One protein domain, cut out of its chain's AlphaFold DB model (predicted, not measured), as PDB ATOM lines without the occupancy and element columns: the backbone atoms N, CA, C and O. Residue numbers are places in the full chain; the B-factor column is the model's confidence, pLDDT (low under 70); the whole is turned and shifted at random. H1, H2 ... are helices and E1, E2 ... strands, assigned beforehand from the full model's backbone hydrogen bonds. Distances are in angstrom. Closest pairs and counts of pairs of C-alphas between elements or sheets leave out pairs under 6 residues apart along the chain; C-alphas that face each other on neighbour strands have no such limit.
ATOM      1  N   PRO A   9     101.638 177.351 210.082       93.56
ATOM      2  CA  PRO A   9     103.008 177.185 209.630       93.56
ATOM      3  C   PRO A   9     103.902 176.638 210.744       93.56
ATOM      4  O   PRO A   9     103.839 177.088 211.890       93.56
ATOM      5  N   VAL A  10     104.787 175.708 210.388       94.56
ATOM      6  CA  VAL A  10     105.888 175.266 211.250       94.56
ATOM      7  C   VAL A  10     107.135 176.098 210.909       94.56
ATOM      8  O   VAL A  10     107.440 176.277 209.722       94.56
ATOM      9  N   PRO A  11     107.863 176.645 211.901       94.62
ATOM     10  CA  PRO A  11     109.104 177.377 211.665       94.62
ATOM     11  C   PRO A  11     110.135 176.553 210.885       94.62
ATOM     12  O   PRO A  11     110.201 175.334 211.003       94.62
ATOM     13  N   LYS A  12     110.980 177.217 210.088       93.56
ATOM     14  CA  LYS A  12     111.943 176.541 209.191       93.56
ATOM     15  C   LYS A  12     112.973 175.675 209.924       93.56
ATOM     16  O   LYS A  12     113.467 174.705 209.355       93.56
ATOM     17  N   ASN A  13     113.317 176.066 211.144       94.31
ATOM     18  CA  ASN A  13     114.239 175.376 212.041       94.31
ATOM     19  C   ASN A  13     113.570 174.210 212.795       94.31
ATOM     20  O   ASN A  13     114.245 173.438 213.466       94.31
ATOM     21  N   ILE A  14     112.255 174.033 212.667       95.19
ATOM     22  CA  ILE A  14     111.526 172.944 213.308       95.19
ATOM     23  C   ILE A  14     111.208 171.876 212.259       95.19
ATOM     24  O   ILE A  14     110.543 172.115 211.250       95.19
ATOM     25  N   ARG A  15     111.675 170.654 212.506       94.88
ATOM     26  CA  ARG A  15     111.216 169.459 211.798       94.88
ATOM     27  C   ARG A  15     110.057 168.872 212.583       94.88
ATOM     28  O   ARG A  15     110.132 168.764 213.800       94.88
ATOM     29  N   VAL A  16     108.998 168.479 211.893       94.75
ATOM     30  CA  VAL A  16     107.874 167.762 212.499       94.75
ATOM     31  C   VAL A  16     107.722 166.417 211.811       94.75
ATOM     32  O   VAL A  16     108.013 166.319 210.619       94.75
ATOM     33  N   ARG A  17     107.304 165.397 212.554       92.38
ATOM     34  CA  ARG A  17     106.974 164.064 212.055       92.38
ATOM     35  C   ARG A  17     105.711 163.556 212.751       92.38
ATOM     36  O   ARG A  17     105.508 163.820 213.937       92.38
ATOM     37  N   GLU A  18     104.874 162.853 211.999       91.12
ATOM     38  CA  GLU A  18     103.685 162.175 212.517       91.12
ATOM     39  C   GLU A  18     104.053 160.811 213.089       91.12
ATOM     40  O   GLU A  18     104.842 160.070 212.503       91.12
ATOM     41  N   GLU A  19     103.454 160.487 214.227       90.81
ATOM     42  CA  GLU A  19     103.594 159.217 214.927       90.81
ATOM     43  C   GLU A  19     102.207 158.724 215.358       90.81
ATOM     44  O   GLU A  19     101.268 159.513 215.482       90.81
ATOM     45  N   ASP A  20     102.072 157.433 215.673       86.62
ATOM     46  CA  ASP A  20     100.775 156.827 216.028       86.62
ATOM     47  C   ASP A  20     100.066 157.530 217.203       86.62
ATOM     48  O   ASP A  20      98.837 157.532 217.317       86.62
ATOM     49  N   PHE A  21     100.844 158.154 218.088       84.00
ATOM     50  CA  PHE A  21     100.369 158.855 219.275       84.00
ATOM     51  C   PHE A  21     100.121 160.368 219.068       84.00
ATOM     52  O   PHE A  21      99.574 161.029 219.960       84.00
ATOM     53  N   GLY A  22     100.530 160.957 217.937       91.00
ATOM     54  CA  GLY A  22     100.520 162.410 217.731       91.00
ATOM     55  C   GLY A  22     101.705 162.944 216.924       91.00
ATOM     56  O   GLY A  22     102.025 162.422 215.862       91.00
ATOM     57  N   LEU A  23     102.345 164.012 217.414       93.75
ATOM     58  CA  LEU A  23     103.374 164.750 216.679       93.75
ATOM     59  C   LEU A  23     104.699 164.807 217.437       93.75
ATOM     60  O   LEU A  23     104.743 165.037 218.650       93.75
ATOM     61  N   LEU A  24     105.784 164.663 216.685       95.00
ATOM     62  CA  LEU A  24     107.151 164.810 217.156       95.00
ATOM     63  C   LEU A  24     107.790 166.038 216.515       95.00
ATOM     64  O   LEU A  24     107.901 166.102 215.293       95.00
ATOM     65  N   PHE A  25     108.227 166.992 217.331       95.56
ATOM     66  CA  PHE A  25     108.924 168.195 216.882       95.56
ATOM     67  C   PHE A  25     110.403 168.104 217.244       95.56
ATOM     68  O   PHE A  25     110.743 167.799 218.383       95.56
ATOM     69  N   TYR A  26     111.279 168.397 216.294       96.25
ATOM     70  CA  TYR A  26     112.719 168.481 216.488       96.25
ATOM     71  C   TYR A  26     113.200 169.873 216.094       96.25
ATOM     72  O   TYR A  26     113.048 170.277 214.939       96.25
ATOM     73  N   ASN A  27     113.766 170.601 217.052       95.31
ATOM     74  CA  ASN A  27     114.386 171.893 216.808       95.31
ATOM     75  C   ASN A  27     115.844 171.692 216.390       95.31
ATOM     76  O   ASN A  27     116.642 171.136 217.139       95.31
ATOM     77  N   VAL A  28     116.192 172.124 215.177       94.38
ATOM     78  CA  VAL A  28     117.548 171.946 214.638       94.38
ATOM     79  C   VAL A  28     118.573 172.869 215.293       94.38
ATOM     80  O   VAL A  28     119.755 172.538 215.267       94.38
ATOM     81  N   ASP A  29     118.138 173.993 215.870       93.75
ATOM     82  CA  ASP A  29     119.046 175.000 216.425       93.75
ATOM     83  C   ASP A  29     119.607 174.565 217.785       93.75
ATOM     84  O   ASP A  29     120.797 174.723 218.045       93.75
ATOM     85  N   ASP A  30     118.757 173.991 218.641       94.44
ATOM     86  CA  ASP A  30     119.110 173.564 220.004       94.44
ATOM     87  C   ASP A  30     119.106 172.034 220.194       94.44
ATOM     88  O   ASP A  30     119.385 171.544 221.286       94.44
ATOM     89  N   GLN A  31     118.809 171.279 219.130       94.88
ATOM     90  CA  GLN A  31     118.711 169.814 219.110       94.88
ATOM     91  C   GLN A  31     117.655 169.230 220.067       94.88
ATOM     92  O   GLN A  31     117.708 168.051 220.423       94.88
ATOM     93  N   THR A  32     116.661 170.026 220.469       94.69
ATOM     94  CA  THR A  32     115.603 169.591 221.383       94.69
ATOM     95  C   THR A  32     114.503 168.848 220.645       94.69
ATOM     96  O   THR A  32     113.981 169.293 219.620       94.69
ATOM     97  N   LEU A  33     114.079 167.730 221.229       95.56
ATOM     98  CA  LEU A  33     112.975 166.920 220.741       95.56
ATOM     99  C   LEU A  33     111.770 167.073 221.675       95.56
ATOM    100  O   LEU A  33     111.840 166.765 222.863       95.56
ATOM    101  N   THR A  34     110.659 167.579 221.142       94.62
ATOM    102  CA  THR A  34     109.413 167.793 221.880       94.62
ATOM    103  C   THR A  34     108.325 166.874 221.361       94.62
ATOM    104  O   THR A  34     107.956 166.911 220.187       94.62
ATOM    105  N   PHE A  35     107.771 166.077 222.269       93.56
ATOM    106  CA  PHE A  35     106.656 165.196 221.974       93.56
ATOM    107  C   PHE A  35     105.309 165.849 222.326       93.56
ATOM    108  O   PHE A  35     105.133 166.389 223.420       93.56
ATOM    109  N   VAL A  36     104.343 165.776 221.406       91.00
ATOM    110  CA  VAL A  36     102.986 166.300 221.577       91.00
ATOM    111  C   VAL A  36     101.968 165.200 221.302       91.00
ATOM    112  O   VAL A  36     101.775 164.761 220.171       91.00
ATOM    113  N   HIS A  37     101.252 164.797 222.350       87.50
ATOM    114  CA  HIS A  37     100.198 163.789 222.265       87.50
ATOM    115  C   HIS A  37      98.906 164.383 221.676       87.50
ATOM    116  O   HIS A  37      97.946 164.682 222.389       87.50
ATOM    117  N   SER A  38      98.908 164.607 220.363       81.44
ATOM    118  CA  SER A  38      97.790 165.166 219.597       81.44
ATOM    119  C   SER A  38      96.862 164.105 219.005       81.44
ATOM    120  O   SER A  38      95.786 164.466 218.531       81.44
ATOM    121  N   LYS A  39      97.229 162.812 219.019       81.62
ATOM    122  CA  LYS A  39      96.516 161.763 218.267       81.62
ATOM    123  C   LYS A  39      96.267 162.233 216.817       81.62
ATOM    124  O   LYS A  39      97.168 162.775 216.195       81.62
ATOM    125  N   ARG A  40      95.031 162.108 216.317       79.62
ATOM    126  CA  ARG A  40      94.587 162.544 214.976       79.62
ATOM    127  C   ARG A  40      93.990 163.960 214.939       79.62
ATOM    128  O   ARG A  40      93.142 164.250 214.100       79.62
ATOM    129  N   LEU A  41      94.333 164.822 215.900       83.88
ATOM    130  CA  LEU A  41      93.812 166.196 215.937       83.88
ATOM    131  C   LEU A  41      94.494 167.120 214.926       83.88
ATOM    132  O   LEU A  41      93.906 168.130 214.540       83.88
ATOM    133  N   LEU A  42      95.727 166.803 214.539       88.38
ATOM    134  CA  LEU A  42      96.543 167.589 213.627       88.38
ATOM    135  C   LEU A  42      97.231 166.644 212.646       88.38
ATOM    136  O   LEU A  42      97.831 165.669 213.092       88.38
ATOM    137  N   ASP A  43      97.164 166.988 211.366       89.25
ATOM    138  CA  ASP A  43      97.909 166.341 210.290       89.25
ATOM    139  C   ASP A  43      99.101 167.223 209.886       89.25
ATOM    140  O   ASP A  43      99.017 168.458 209.933       89.25
ATOM    141  N   VAL A  44     100.189 166.609 209.425       91.75
ATOM    142  CA  VAL A  44     101.339 167.307 208.837       91.75
ATOM    143  C   VAL A  44     101.210 167.352 207.319       91.75
ATOM    144  O   VAL A  44     101.077 166.337 206.643       91.75
ATOM    145  N   VAL A  45     101.336 168.551 206.759       91.88
ATOM    146  CA  VAL A  45     101.359 168.780 205.313       91.88
ATOM    147  C   VAL A  45     102.691 169.414 204.931       91.88
ATOM    148  O   VAL A  45     103.078 170.446 205.479       91.88
ATOM    149  N   TYR A  46     103.389 168.826 203.957       90.56
ATOM    150  CA  TYR A  46     104.611 169.407 203.402       90.56
ATOM    151  C   TYR A  46     104.326 170.131 202.088       90.56
ATOM    152  O   TYR A  46     103.753 169.561 201.161       90.56
ATOM    153  N   ARG A  47     104.769 171.386 201.991       88.38
ATOM    154  CA  ARG A  47     104.715 172.205 200.773       88.38
ATOM    155  C   ARG A  47     106.041 172.910 200.573       88.38
ATOM    156  O   ARG A  47     106.522 173.574 201.487       88.38
ATOM    157  N   GLU A  48     106.635 172.745 199.393       86.69
ATOM    158  CA  GLU A  48     107.885 173.423 199.006       86.69
ATOM    159  C   GLU A  48     109.012 173.263 200.052       86.69
ATOM    160  O   GLU A  48     109.739 174.201 200.378       86.69
ATOM    161  N   GLY A  49     109.124 172.069 200.648       84.50
ATOM    162  CA  GLY A  49     110.125 171.774 201.679       84.50
ATOM    163  C   GLY A  49     109.840 172.367 203.067       84.50
ATOM    164  O   GLY A  49     110.694 172.266 203.948       84.50
ATOM    165  N   ARG A  50     108.659 172.958 203.293       88.81
ATOM    166  CA  ARG A  50     108.197 173.446 204.603       88.81
ATOM    167  C   ARG A  50     107.036 172.618 205.128       88.81
ATOM    168  O   ARG A  50     106.184 172.187 204.355       88.81
ATOM    169  N   ALA A  51     106.999 172.434 206.443       92.94
ATOM    170  CA  ALA A  51     105.905 171.755 207.117       92.94
ATOM    171  C   ALA A  51     104.830 172.746 207.581       92.94
ATOM    172  O   ALA A  51     105.119 173.879 207.972       92.94
ATOM    173  N   TRP A  52     103.592 172.282 207.553       93.75
ATOM    174  CA  TRP A  52     102.404 172.966 208.039       93.75
ATOM    175  C   TRP A  52     101.574 171.966 208.834       93.75
ATOM    176  O   TRP A  52     101.552 170.784 208.495       93.75
ATOM    177  N   LEU A  53     100.890 172.428 209.875       92.00
ATOM    178  CA  LEU A  53      99.910 171.623 210.595       92.00
ATOM    179  C   LEU A  53      98.513 171.998 210.132       92.00
ATOM    180  O   LEU A  53      98.159 173.174 210.121       92.00
ATOM    181  N   ARG A  54      97.696 171.010 209.801       89.38
ATOM    182  CA  ARG A  54      96.284 171.207 209.482       89.38
ATOM    183  C   ARG A  54      95.439 170.530 210.558       89.38
ATOM    184  O   ARG A  54      95.817 169.451 211.005       89.38
ATOM    185  N   PRO A  55      94.305 171.111 210.985       86.31
ATOM    186  CA  PRO A  55      93.306 170.365 211.743       86.31
ATOM    187  C   PRO A  55      92.975 169.047 211.035       86.31
ATOM    188  O   PRO A  55      92.733 169.044 209.828       86.31
ATOM    189  N   GLY A  56      92.995 167.942 211.776       80.44
ATOM    190  CA  GLY A  56      92.536 166.650 211.270       80.44
ATOM    191  C   GLY A  56      91.009 166.616 211.123       80.44
ATOM    192  O   GLY A  56      90.332 167.641 211.144       80.44
ATOM    193  N   ALA A  57      90.424 165.419 211.062       72.25
ATOM    194  CA  ALA A  57      88.979 165.231 210.848       72.25
ATOM    195  C   ALA A  57      88.058 165.795 211.961       72.25
ATOM    196  O   ALA A  57      86.834 165.737 211.842       72.25
ATOM    197  N   CYS A  58      88.614 166.311 213.060       66.88
ATOM    198  CA  CYS A  58      87.838 166.920 214.134       66.88
ATOM    199  C   CYS A  58      87.620 168.423 213.887       66.88
ATOM    200  O   CYS A  58      88.571 169.130 213.550       66.88
ATOM    201  N   PRO A  59      86.405 168.950 214.134       70.38
ATOM    202  CA  PRO A  59      86.134 170.377 214.007       70.38
ATOM    203  C   PRO A  59      87.015 171.202 214.952       70.38
ATOM    204  O   PRO A  59      87.395 170.749 216.038       70.38
ATOM    205  N   TRP A  60      87.305 172.442 214.545       74.25
ATOM    206  CA  TRP A  60      88.080 173.391 215.341       74.25
ATOM    207  C   TRP A  60      87.397 173.623 216.693       74.25
ATOM    208  O   TRP A  60      86.365 174.284 216.786       74.25
ATOM    209  N   SER A  61      87.961 173.035 217.744       80.69
ATOM    210  CA  SER A  61      87.430 173.103 219.103       80.69
ATOM    211  C   SER A  61      88.288 174.013 219.975       80.69
ATOM    212  O   SER A  61      89.472 174.219 219.712       80.69
ATOM    213  N   HIS A  62      87.721 174.490 221.084       80.00
ATOM    214  CA  HIS A  62      88.462 175.264 222.085       80.00
ATOM    215  C   HIS A  62      89.679 174.490 222.645       80.00
ATOM    216  O   HIS A  62      90.677 175.082 223.056       80.00
ATOM    217  N   GLY A  63      89.621 173.152 222.649       82.31
ATOM    218  CA  GLY A  63      90.751 172.294 223.011       82.31
ATOM    219  C   GLY A  63      91.879 172.328 221.978       82.31
ATOM    220  O   GLY A  63      93.042 172.466 222.358       82.31
ATOM    221  N   LEU A  64      91.538 172.265 220.686       85.06
ATOM    222  CA  LEU A  64      92.502 172.373 219.588       85.06
ATOM    223  C   LEU A  64      93.166 173.753 219.572       85.06
ATOM    224  O   LEU A  64      94.386 173.845 219.492       85.06
ATOM    225  N   GLU A  65      92.389 174.820 219.732       86.62
ATOM    226  CA  GLU A  65      92.933 176.176 219.793       86.62
ATOM    227  C   GLU A  65      93.900 176.355 220.971       86.62
ATOM    228  O   GLU A  65      94.994 176.895 220.807       86.62
ATOM    229  N   ARG A  66      93.545 175.842 222.155       87.81
ATOM    230  CA  ARG A  66      94.425 175.874 223.330       87.81
ATOM    231  C   ARG A  66      95.712 175.077 223.105       87.81
ATOM    232  O   ARG A  66      96.767 175.498 223.576       87.81
ATOM    233  N   LEU A  67      95.638 173.945 222.402       88.62
ATOM    234  CA  LEU A  67      96.818 173.180 222.003       88.62
ATOM    235  C   LEU A  67      97.708 174.011 221.072       88.62
ATOM    236  O   LEU A  67      98.888 174.165 221.359       88.62
ATOM    237  N   ILE A  68      97.144 174.599 220.016       89.94
ATOM    238  CA  ILE A  68      97.886 175.411 219.042       89.94
ATOM    239  C   ILE A  68      98.553 176.613 219.718       89.94
ATOM    240  O   ILE A  68      99.739 176.849 219.492       89.94
ATOM    241  N   ARG A  69      97.842 177.323 220.605       90.19
ATOM    242  CA  ARG A  69      98.418 178.427 221.392       90.19
ATOM    243  C   ARG A  69      99.622 177.955 222.219       90.19
ATOM    244  O   ARG A  69     100.672 178.580 222.154       90.19
ATOM    245  N   ARG A  70      99.531 176.803 222.898       91.44
ATOM    246  CA  ARG A  70     100.667 176.220 223.644       91.44
ATOM    247  C   ARG A  70     101.847 175.822 222.757       91.44
ATOM    248  O   ARG A  70     102.992 175.921 223.189       91.44
ATOM    249  N   LEU A  71     101.589 175.335 221.544       92.31
ATOM    250  CA  LEU A  71     102.652 175.032 220.582       92.31
ATOM    251  C   LEU A  71     103.352 176.315 220.121       92.31
ATOM    252  O   LEU A  71     104.576 176.324 219.996       92.31
ATOM    253  N   ALA A  72     102.595 177.395 219.923       92.50
ATOM    254  CA  ALA A  72     103.130 178.695 219.538       92.50
ATOM    255  C   ALA A  72     103.943 179.345 220.669       92.50
ATOM    256  O   ALA A  72     105.038 179.836 220.421       92.50
ATOM    257  N   GLU A  73     103.477 179.259 221.919       92.44
ATOM    258  CA  GLU A  73     104.231 179.689 223.112       92.44
ATOM    259  C   GLU A  73     105.584 178.971 223.238       92.44
ATOM    260  O   GLU A  73     106.551 179.537 223.740       92.44
ATOM    261  N   LYS A  74     105.664 177.722 222.764       89.56
ATOM    262  CA  LYS A  74     106.897 176.924 222.719       89.56
ATOM    263  C   LYS A  74     107.731 177.148 221.453       89.56
ATOM    264  O   LYS A  74     108.743 176.477 221.285       89.56
ATOM    265  N   GLY A  75     107.299 178.026 220.549       91.94
ATOM    266  CA  GLY A  75     107.978 178.284 219.278       91.94
ATOM    267  C   GLY A  75     107.951 177.109 218.295       91.94
ATOM    268  O   GLY A  75     108.736 177.093 217.355       91.94
TER     269      GLY A  75
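AT A GLANCE: This is residues 9 to 75 of the 82 residues of an uncharacterized protein of Deltaproteobacteria bacterium (UniProt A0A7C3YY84). Two small antiparallel sheets make a sandwich that is only partly face to face: a three-stranded wall, E1 to E3, with the hairpin E4 and E5 set aslant over its E1 side. The helix H1 runs by itself off the same side of the wall as that hairpin. The printed part has 67 residues with five named strands and one named helix, which follow along the chain as E1 E2 E3 E4 E5 H1; the class is mixed, helices and strands, and the first sheet's order is E1 - E2 - E3. It is compact, with a radius of gyration of the C-alphas of 11.5 A and spans of 33 by 24 by 21 A.

IN THESE COORDINATES: Find C-alpha 14 at (111.526, 172.944, 213.308); from there E1, residues 14 to 19, runs 15.9 A. Next come E2, residues 22 to 27, 16.8 A, and E3, residues 33 to 36, 10.0 A. E4, residues 42 to 47, spans 15.9 A, and E5, residues 50 to 55, 16.8 A. H1, residues 62 to 73, runs 16.4 A to C-alpha 73 at (104.231, 179.689, 223.112).

HOW THE PARTS SIT: Look first at E1, E2 and E3, a meander, each strand the antiparallel neighbour of the one before. In the hairpin E1 and E2, N 17 and O 24 are 2.9 A apart; in the hairpin E2 and E3, N 34 and O 25 are 2.8 A apart, both within hydrogen-bond range. In the hairpin E4 and E5, see N 45 and O 52, 2.8 A, within that range. The two sheets form a sandwich, two sheets face to face, their strands at 37 degrees. The closest C-alphas of E1 and E4 are those of Glu 18 and Val 44, 6.7 A. H1 is not on the three-stranded sheet, but only just, with 4 pairs of C-alphas within 10 A; every O i to N i+4 pair inside it is within hydrogen-bond range.

THE WHOLE: The C-alphas of Asp 30 and Pro 59 are the two farthest apart, 33.7 A. The printed part has no cut and no long link. Mean pLDDT of the printed part is 89.1; look at residue 58 for the one value under 70.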